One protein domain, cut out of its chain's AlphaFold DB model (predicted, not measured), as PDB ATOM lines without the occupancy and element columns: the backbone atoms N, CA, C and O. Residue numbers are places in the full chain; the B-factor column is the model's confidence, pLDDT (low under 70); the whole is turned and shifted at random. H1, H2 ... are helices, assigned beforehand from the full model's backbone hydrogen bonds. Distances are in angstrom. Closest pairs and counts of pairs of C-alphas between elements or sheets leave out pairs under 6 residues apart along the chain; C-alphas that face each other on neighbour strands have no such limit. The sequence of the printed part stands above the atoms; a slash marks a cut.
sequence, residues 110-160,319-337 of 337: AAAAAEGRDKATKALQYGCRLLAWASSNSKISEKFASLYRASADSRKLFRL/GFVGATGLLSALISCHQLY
ATOM      1  N   ALA A 110     -58.450  50.712  91.515       43.84
ATOM      2  CA  ALA A 110     -58.485  49.517  92.361       43.84
ATOM      3  C   ALA A 110     -59.547  49.620  93.466       43.84
ATOM      4  O   ALA A 110     -60.200  48.631  93.797       43.84
ATOM      5  N   ALA A 111     -59.790  50.809  94.019       44.38
ATOM      6  CA  ALA A 111     -60.747  50.988  95.106       44.38
ATOM      7  C   ALA A 111     -62.220  50.693  94.727       44.38
ATOM      8  O   ALA A 111     -63.053  50.562  95.626       44.38
ATOM      9  N   ALA A 112     -62.557  50.531  93.443       53.94
ATOM     10  CA  ALA A 112     -63.924  50.231  93.007       53.94
ATOM     11  C   ALA A 112     -64.310  48.738  93.142       53.94
ATOM     12  O   ALA A 112     -65.477  48.423  93.376       53.94
ATOM     13  N   ALA A 113     -63.348  47.806  93.074       64.06
ATOM     14  CA  ALA A 113     -63.578  46.368  93.264       64.06
ATOM     15  C   ALA A 113     -63.164  45.914  94.676       64.06
ATOM     16  O   ALA A 113     -62.193  46.413  95.242       64.06
ATOM     17  N   ALA A 114     -63.852  44.924  95.264       68.06
ATOM     18  CA  ALA A 114     -63.504  44.410  96.599       68.06
ATOM     19  C   ALA A 114     -62.039  43.936  96.692       68.06
ATOM     20  O   ALA A 114     -61.366  44.178  97.695       68.06
ATOM     21  N   GLU A 115     -61.525  43.324  95.623       74.00
ATOM     22  CA  GLU A 115     -60.132  42.891  95.557       74.00
ATOM     23  C   GLU A 115     -59.153  44.057  95.394       74.00
ATOM     24  O   GLU A 115     -58.129  44.092  96.082       74.00
ATOM     25  N   GLY A 116     -59.479  45.041  94.558       78.81
ATOM     26  CA  GLY A 116     -58.623  46.205  94.387       78.81
ATOM     27  C   GLY A 116     -58.585  47.100  95.638       78.81
ATOM     28  O   GLY A 116     -57.511  47.599  95.976       78.81
ATOM     29  N   ARG A 117     -59.671  47.187  96.427       84.75
ATOM     30  CA  ARG A 117     -59.670  47.845  97.754       84.75
ATOM     31  C   ARG A 117     -58.660  47.221  98.709       84.75
ATOM     32  O   ARG A 117     -57.923  47.953  99.366       84.75
ATOM     33  N   ASP A 118     -58.574  45.890  98.774       88.38
ATOM     34  CA  ASP A 118     -57.554  45.201  99.583       88.38
ATOM     35  C   ASP A 118     -56.134  45.552  99.116       88.38
ATOM     36  O   ASP A 118     -55.265  45.818  99.951       88.38
ATOM     37  N   LYS A 119     -55.881  45.596  97.798       89.19
ATOM     38  CA  LYS A 119     -54.541  45.905  97.262       89.19
ATOM     39  C   LYS A 119     -54.148  47.368  97.462       89.19
ATOM     40  O   LYS A 119     -53.052  47.625  97.958       89.19
ATOM     41  N   ALA A 120     -55.045  48.308  97.179       89.25
ATOM     42  CA  ALA A 120     -54.816  49.730  97.425       89.25
ATOM     43  C   ALA A 120     -54.589  50.001  98.920       89.25
ATOM     44  O   ALA A 120     -53.636  50.677  99.306       89.25
ATOM     45  N   THR A 121     -55.390  49.371  99.784       93.00
ATOM     46  CA  THR A 121     -55.222  49.497 101.236       93.00
ATOM     47  C   THR A 121     -53.926  48.827 101.710       93.00
ATOM     48  O   THR A 121     -53.324  49.288 102.679       93.00
ATOM     49  N   LYS A 122     -53.427  47.778 101.028       94.44
ATOM     50  CA  LYS A 122     -52.085  47.212 101.281       94.44
ATOM     51  C   LYS A 122     -51.004  48.254 101.006       94.44
ATOM     52  O   LYS A 122     -50.112  48.418 101.837       94.44
ATOM     53  N   ALA A 123     -51.091  48.949  99.874       92.38
ATOM     54  CA  ALA A 123     -50.136  49.993  99.523       92.38
ATOM     55  C   ALA A 123     -50.169  51.129 100.554       92.38
ATOM     56  O   ALA A 123     -49.120  51.498 101.078       92.38
ATOM     57  N   LEU A 124     -51.365  51.592 100.937       93.38
ATOM     58  CA  LEU A 124     -51.531  52.605 101.982       93.38
ATOM     59  C   LEU A 124     -50.941  52.144 103.321       93.38
ATOM     60  O   LEU A 124     -50.149  52.860 103.924       93.38
ATOM     61  N   GLN A 125     -51.258  50.923 103.759       95.56
ATOM     62  CA  GLN A 125     -50.727  50.351 104.994       95.56
ATOM     63  C   GLN A 125     -49.193  50.381 105.008       95.56
ATOM     64  O   GLN A 125     -48.585  50.926 105.927       95.56
ATOM     65  N   TYR A 126     -48.547  49.766 104.021       95.25
ATOM     66  CA  TYR A 126     -47.092  49.635 104.047       95.25
ATOM     67  C   TYR A 126     -46.371  50.948 103.719       95.25
ATOM     68  O   TYR A 126     -45.321  51.213 104.304       95.25
ATOM     69  N   GLY A 127     -46.968  51.810 102.891       89.81
ATOM     70  CA  GLY A 127     -46.493  53.172 102.659       89.81
ATOM     71  C   GLY A 127     -46.526  54.013 103.933       89.81
ATOM     72  O   GLY A 127     -45.506  54.576 104.324       89.81
ATOM     73  N   CYS A 128     -47.646  54.022 104.660       93.00
ATOM     74  CA  CYS A 128     -47.737  54.708 105.949       93.00
ATOM     75  C   CYS A 128     -46.803  54.097 107.001       93.00
ATOM     76  O   CYS A 128     -46.237  54.835 107.800       93.00
ATOM     77  N   ARG A 129     -46.573  52.778 106.993       94.94
ATOM     78  CA  ARG A 129     -45.581  52.149 107.884       94.94
ATOM     79  C   ARG A 129     -44.162  52.647 107.598       94.94
ATOM     80  O   ARG A 129     -43.436  52.959 108.538       94.94
ATOM     81  N   LEU A 130     -43.785  52.755 106.323       91.19
ATOM     82  CA  LEU A 130     -42.492  53.306 105.916       91.19
ATOM     83  C   LEU A 130     -42.358  54.780 106.323       91.19
ATOM     84  O   LEU A 130     -41.345  55.163 106.903       91.19
ATOM     85  N   LEU A 131     -43.391  55.590 106.077       85.06
ATOM     86  CA  LEU A 131     -43.404  57.010 106.443       85.06
ATOM     87  C   LEU A 131     -43.362  57.223 107.959       85.06
ATOM     88  O   LEU A 131     -42.658  58.115 108.426       85.06
ATOM     89  N   ALA A 132     -44.059  56.395 108.741       92.88
ATOM     90  CA  ALA A 132     -43.992  56.435 110.200       92.88
ATOM     91  C   ALA A 132     -42.560  56.192 110.697       92.88
ATOM     92  O   ALA A 132     -42.081  56.911 111.572       92.88
ATOM     93  N   TRP A 133     -41.859  55.223 110.101       93.88
ATOM     94  CA  TRP A 133     -40.459  54.951 110.420       93.88
ATOM     95  C   TRP A 133     -39.526  56.092 109.991       93.88
ATOM     96  O   TRP A 133     -38.681  56.509 110.776       93.88
ATOM     97  N   ALA A 134     -39.707  56.646 108.790       87.88
ATOM     98  CA  ALA A 134     -38.876  57.742 108.285       87.88
ATOM     99  C   ALA A 134     -39.058  59.057 109.069       87.88
ATOM    100  O   ALA A 134     -38.166  59.898 109.093       87.88
ATOM    101  N   SER A 135     -40.211  59.236 109.719       89.50
ATOM    102  CA  SER A 135     -40.575  60.449 110.463       89.50
ATOM    103  C   SER A 135     -40.487  60.288 111.986       89.50
ATOM    104  O   SER A 135     -41.086  61.089 112.708       89.50
ATOM    105  N   SER A 136     -39.750  59.281 112.478       75.94
ATOM    106  CA  SER A 136     -39.773  58.731 113.850       75.94
ATOM    107  C   SER A 136     -39.608  59.717 115.020       75.94
ATOM    108  O   SER A 136     -39.861  59.333 116.155       75.94
ATOM    109  N   ASN A 137     -39.234  60.975 114.769       76.50
ATOM    110  CA  ASN A 137     -39.055  62.026 115.781       76.50
ATOM    111  C   ASN A 137     -40.155  63.105 115.751       76.50
ATOM    112  O   ASN A 137     -39.979  64.194 116.291       76.50
ATOM    113  N   SER A 138     -41.281  62.846 115.080       87.50
ATOM    114  CA  SER A 138     -42.332  63.842 114.854       87.50
ATOM    115  C   SER A 138     -43.718  63.337 115.252       87.50
ATOM    116  O   SER A 138     -44.036  62.159 115.098       87.50
ATOM    117  N   LYS A 139     -44.608  64.266 115.633       90.81
ATOM    118  CA  LYS A 139     -46.052  63.999 115.820       90.81
ATOM    119  C   LYS A 139     -46.714  63.407 114.564       90.81
ATOM    120  O   LYS A 139     -47.790  62.822 114.630       90.81
ATOM    121  N   ILE A 140     -46.089  63.575 113.398       89.44
ATOM    122  CA  ILE A 140     -46.555  63.029 112.122       89.44
ATOM    123  C   ILE A 140     -46.352  61.503 112.072       89.44
ATOM    124  O   ILE A 140     -47.196  60.805 111.509       89.44
ATOM    125  N   SER A 141     -45.310  60.971 112.724       91.75
ATOM    126  CA  SER A 141     -45.070  59.523 112.807       91.75
ATOM    127  C   SER A 141     -46.235  58.793 113.465       91.75
ATOM    128  O   SER A 141     -46.707  57.786 112.941       91.75
ATOM    129  N   GLU A 142     -46.784  59.341 114.551       94.06
ATOM    130  CA  GLU A 142     -47.942  58.768 115.247       94.06
ATOM    131  C   GLU A 142     -49.196  58.743 114.366       94.06
ATOM    132  O   GLU A 142     -49.934  57.754 114.362       94.06
ATOM    133  N   LYS A 143     -49.411  59.794 113.559       94.50
ATOM    134  CA  LYS A 143     -50.523  59.853 112.597       94.50
ATOM    135  C   LYS A 143     -50.395  58.757 111.544       94.50
ATOM    136  O   LYS A 143     -51.347  58.007 111.322       94.50
ATOM    137  N   PHE A 144     -49.213  58.607 110.942       93.38
ATOM    138  CA  PHE A 144     -48.952  57.518 110.001       93.38
ATOM    139  C   PHE A 144     -49.030  56.143 110.670       93.38
ATOM    140  O   PHE A 144     -49.502  55.187 110.047       93.38
ATOM    141  N   ALA A 145     -48.638  56.044 111.942       94.81
ATOM    142  CA  ALA A 145     -48.720  54.815 112.709       94.81
ATOM    143  C   ALA A 145     -50.165  54.369 112.945       94.81
ATOM    144  O   ALA A 145     -50.507  53.203 112.743       94.81
ATOM    145  N   SER A 146     -51.026  55.309 113.328       95.88
ATOM    146  CA  SER A 146     -52.464  55.077 113.444       95.88
ATOM    147  C   SER A 146     -53.063  54.663 112.096       95.88
ATOM    148  O   SER A 146     -53.748  53.640 112.003       95.88
ATOM    149  N   LEU A 147     -52.711  55.380 111.023       95.06
ATOM    150  CA  LEU A 147     -53.237  55.129 109.683       95.06
ATOM    151  C   LEU A 147     -52.849  53.747 109.141       95.06
ATOM    152  O   LEU A 147     -53.711  53.049 108.596       95.06
ATOM    153  N   TYR A 148     -51.598  53.298 109.316       94.69
ATOM    154  CA  TYR A 148     -51.233  51.954 108.862       94.69
ATOM    155  C   TYR A 148     -51.912  50.860 109.690       94.69
ATOM    156  O   TYR A 148     -52.260  49.820 109.131       94.69
ATOM    157  N   ARG A 149     -52.113  51.057 111.002       95.12
ATOM    158  CA  ARG A 149     -52.800  50.069 111.854       95.12
ATOM    159  C   ARG A 149     -54.268  49.937 111.460       95.12
ATOM    160  O   ARG A 149     -54.723  48.819 111.240       95.12
ATOM    161  N   ALA A 150     -54.957  51.064 111.278       95.44
ATOM    162  CA  ALA A 150     -56.332  51.085 110.787       95.44
ATOM    163  C   ALA A 150     -56.440  50.421 109.405       95.44
ATOM    164  O   ALA A 150     -57.269  49.539 109.202       95.44
ATOM    165  N   SER A 151     -55.532  50.751 108.481       95.38
ATOM    166  CA  SER A 151     -55.479  50.130 107.150       95.38
ATOM    167  C   SER A 151     -55.251  48.614 107.224       95.38
ATOM    168  O   SER A 151     -55.869  47.856 106.479       95.38
ATOM    169  N   ALA A 152     -54.397  48.144 108.139       94.50
ATOM    170  CA  ALA A 152     -54.157  46.717 108.347       94.50
ATOM    171  C   ALA A 152     -55.422  45.978 108.809       94.50
ATOM    172  O   ALA A 152     -55.691  44.877 108.327       94.50
ATOM    173  N   ASP A 153     -56.201  46.576 109.712       94.12
ATOM    174  CA  ASP A 153     -57.467  46.006 110.179       94.12
ATOM    175  C   ASP A 153     -58.535  46.022 109.078       94.12
ATOM    176  O   ASP A 153     -59.163  44.990 108.827       94.12
ATOM    177  N   SER A 154     -58.676  47.131 108.344       93.94
ATOM    178  CA  SER A 154     -59.599  47.234 107.204       93.94
ATOM    179  C   SER A 154     -59.345  46.147 106.160       93.94
ATOM    180  O   SER A 154     -60.278  45.519 105.661       93.94
ATOM    181  N   ARG A 155     -58.076  45.837 105.873       93.56
ATOM    182  CA  ARG A 155     -57.729  44.737 104.959       93.56
ATOM    183  C   ARG A 155     -58.150  43.373 105.474       93.56
ATOM    184  O   ARG A 155     -58.525  42.519 104.677       93.56
ATOM    185  N   LYS A 156     -58.069  43.125 106.778       93.00
ATOM    186  CA  LYS A 156     -58.545  41.858 107.352       93.00
ATOM    187  C   LYS A 156     -60.052  41.719 107.157       93.00
ATOM    188  O   LYS A 156     -60.500  40.653 106.750       93.00
ATOM    189  N   LEU A 157     -60.800  42.813 107.309       90.88
ATOM    190  CA  LEU A 157     -62.237  42.849 107.025       90.88
ATOM    191  C   LEU A 157     -62.551  42.589 105.544       90.88
ATOM    192  O   LEU A 157     -63.396  41.753 105.242       90.88
ATOM    193  N   PHE A 158     -61.825  43.211 104.610       89.00
ATOM    194  CA  PHE A 158     -62.017  42.968 103.168       89.00
ATOM    195  C   PHE A 158     -61.688  41.538 102.725       89.00
ATOM    196  O   PHE A 158     -62.073  41.118 101.635       89.00
ATOM    197  N   ARG A 159     -60.939  40.792 103.540       88.88
ATOM    198  CA  ARG A 159     -60.530  39.410 103.259       88.88
ATOM    199  C   ARG A 159     -61.394  38.388 104.003       88.88
ATOM    200  O   ARG A 159     -61.101  37.191 103.918       88.88
ATOM    201  N   LEU A 160     -62.450  38.830 104.693       86.31
ATOM    202  CA  LEU A 160     -63.411  37.917 105.302       86.31
ATOM    203  C   LEU A 160     -64.015  36.994 104.236       86.31
ATOM    204  O   LEU A 160     -64.366  37.432 103.144       86.31
ATOM    205  N   GLY A 319     -39.188  50.231 108.830       91.31
ATOM    206  CA  GLY A 319     -38.817  50.797 107.534       91.31
ATOM    207  C   GLY A 319     -38.599  49.724 106.469       91.31
ATOM    208  O   GLY A 319     -39.190  49.798 105.396       91.31
ATOM    209  N   PHE A 320     -37.828  48.675 106.775       92.69
ATOM    210  CA  PHE A 320     -37.576  47.589 105.822       92.69
ATOM    211  C   PHE A 320     -38.856  46.820 105.469       92.69
ATOM    212  O   PHE A 320     -39.136  46.565 104.295       92.69
ATOM    213  N   VAL A 321     -39.677  46.498 106.473       95.50
ATOM    214  CA  VAL A 321     -40.968  45.821 106.262       95.50
ATOM    215  C   VAL A 321     -41.963  46.724 105.523       95.50
ATOM    216  O   VAL A 321     -42.728  46.243 104.691       95.50
ATOM    217  N   GLY A 322     -41.951  48.029 105.805       91.81
ATOM    218  CA  GLY A 322     -42.723  49.043 105.090       91.81
ATOM    219  C   GLY A 322     -42.354  49.112 103.610       91.81
ATOM    220  O   GLY A 322     -43.220  48.967 102.754       91.81
ATOM    221  N   ALA A 323     -41.065  49.255 103.295       89.81
ATOM    222  CA  ALA A 323     -40.581  49.365 101.920       89.81
ATOM    223  C   ALA A 323     -40.867  48.104 101.088       89.81
ATOM    224  O   ALA A 323     -41.432  48.185  99.998       89.81
ATOM    225  N   THR A 324     -40.530  46.928 101.623       91.69
ATOM    226  CA  THR A 324     -40.752  45.647 100.933       91.69
ATOM    227  C   THR A 324     -42.245  45.350 100.756       91.69
ATOM    228  O   THR A 324     -42.686  45.015  99.655       91.69
ATOM    229  N   GLY A 325     -43.061  45.578 101.788       93.56
ATOM    230  CA  GLY A 325     -44.511  45.410 101.692       93.56
ATOM    231  C   GLY A 325     -45.183  46.392 100.725       93.56
ATOM    232  O   GLY A 325     -46.135  46.005 100.041       93.56
ATOM    233  N   LEU A 326     -44.677  47.628 100.619       91.81
ATOM    234  CA  LEU A 326     -45.150  48.619  99.648       91.81
ATOM    235  C   LEU A 326     -44.821  48.178  98.219       91.81
ATOM    236  O   LEU A 326     -45.713  48.173  97.374       91.81
ATOM    237  N   LEU A 327     -43.588  47.732  97.961       90.50
ATOM    238  CA  LEU A 327     -43.185  47.224  96.647       90.50
ATOM    239  C   LEU A 327     -44.074  46.053  96.193       90.50
ATOM    240  O   LEU A 327     -44.609  46.065  95.086       90.50
ATOM    241  N   SER A 328     -44.318  45.082  97.078       93.25
ATOM    242  CA  SER A 328     -45.245  43.968  96.818       93.25
ATOM    243  C   SER A 328     -46.683  44.433  96.536       93.25
ATOM    244  O   SER A 328     -47.390  43.857  95.696       93.25
ATOM    245  N   ALA A 329     -47.141  45.478  97.230       90.56
ATOM    246  CA  ALA A 329     -48.461  46.056  97.010       90.56
ATOM    247  C   ALA A 329     -48.571  46.711  95.629       90.56
ATOM    248  O   ALA A 329     -49.531  46.437  94.916       90.56
ATOM    249  N   LEU A 330     -47.567  47.495  95.232       86.94
ATOM    250  CA  LEU A 330     -47.519  48.152  93.924       86.94
ATOM    251  C   LEU A 330     -47.499  47.134  92.779       86.94
ATOM    252  O   LEU A 330     -48.274  47.274  91.836       86.94
ATOM    253  N   ILE A 331     -46.708  46.061  92.904       88.00
ATOM    254  CA  ILE A 331     -46.727  44.944  91.942       88.00
ATOM    255  C   ILE A 331     -48.133  44.337  91.855       88.00
ATOM    256  O   ILE A 331     -48.627  44.062  90.766       88.00
ATOM    257  N   SER A 332     -48.805  44.153  92.995       88.81
ATOM    258  CA  SER A 332     -50.162  43.594  93.018       88.81
ATOM    259  C   SER A 332     -51.198  44.509  92.367       88.81
ATOM    260  O   SER A 332     -52.123  43.997  91.748       88.81
ATOM    261  N   CYS A 333     -51.061  45.830  92.511       85.25
ATOM    262  CA  CYS A 333     -51.926  46.794  91.832       85.25
ATOM    263  C   CYS A 333     -51.681  46.788  90.318       85.25
ATOM    264  O   CYS A 333     -52.643  46.770  89.562       85.25
ATOM    265  N   HIS A 334     -50.417  46.726  89.880       86.06
ATOM    266  CA  HIS A 334     -50.063  46.624  88.460       86.06
ATOM    267  C   HIS A 334     -50.552  45.314  87.827       86.06
ATOM    268  O   HIS A 334     -50.849  45.274  86.649       86.06
ATOM    269  N   GLN A 335     -50.606  44.197  88.551       86.38
ATOM    270  CA  GLN A 335     -51.109  42.941  87.970       86.38
ATOM    271  C   GLN A 335     -52.635  42.923  87.777       86.38
ATOM    272  O   GLN A 335     -53.143  42.007  87.135       86.38
ATOM    273  N   LEU A 336     -53.361  43.875  88.370       80.94
ATOM    274  CA  LEU A 336     -54.821  43.938  88.311       80.94
ATOM    275  C   LEU A 336     -55.340  44.763  87.116       80.94
ATOM    276  O   LEU A 336     -56.505  44.596  86.759       80.94
ATOM    277  N   TYR A 337     -54.499  45.619  86.516       66.75
ATOM    278  CA  TYR A 337     -54.833  46.568  85.442       66.75
ATOM    279  C   TYR A 337     -53.756  46.574  84.359       66.75
ATOM    280  O   TYR A 337     -54.131  46.676  83.173       66.75
TER     281      TYR A 337
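What this domain is: This is residues 110 to 160 and 319 to 337 of the 337 residues of the protein "Peroxisomal biogenesis factor 11 domain-containing protein, putative" of Eimeria necatrix (UniProt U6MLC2). What is the shape? Three helices lie side by side as an elongated slab: H1 in the middle, H2 and H3 on either side, both running opposite to H1. H1 and H2 form a hairpin. What is printed? The 70 residues, all helix in class, have three named helices, H1, H2, H3 along the chain. The whole is compact, radius of gyration of the C-alphas 12.1 A, and spans 37 by 21 by 16 A.

How they stand to each other: What does the longest helix touch? H1, residues 114 to 134, touches H2, residues 139 to 158, opposite ways at a shallow tilt of 23 degrees; the closest C-alphas, of Ala 132 and Ser 141, are 4.2 A apart. H1 touches H3, residues 319 to 334, opposite ways at a shallow tilt of 27 degrees; the closest C-alphas, of Leu 130 and Gly 322, are 4.3 A apart. H2 and H3 are apart. And the backbones? Every O i to N i+4 pair is within hydrogen-bond range in H1 and H3, and 15 of 16 in H2.

Where its parts are: How long are they? H1 measures 30.3 A, H2 29.3 A and H3 22.5 A. Where are the anchors? C-alpha 114 is at (-63.504, 44.410, 96.599), C-alpha 334 at (-50.063, 46.624, 88.460).

The domain as a whole: Where is the cut? Residues 161 to 318 are not printed; C-alphas 160 and 319 are 27.9 A apart. Where is confidence low? Residues 110 to 114 and 337 are under 70.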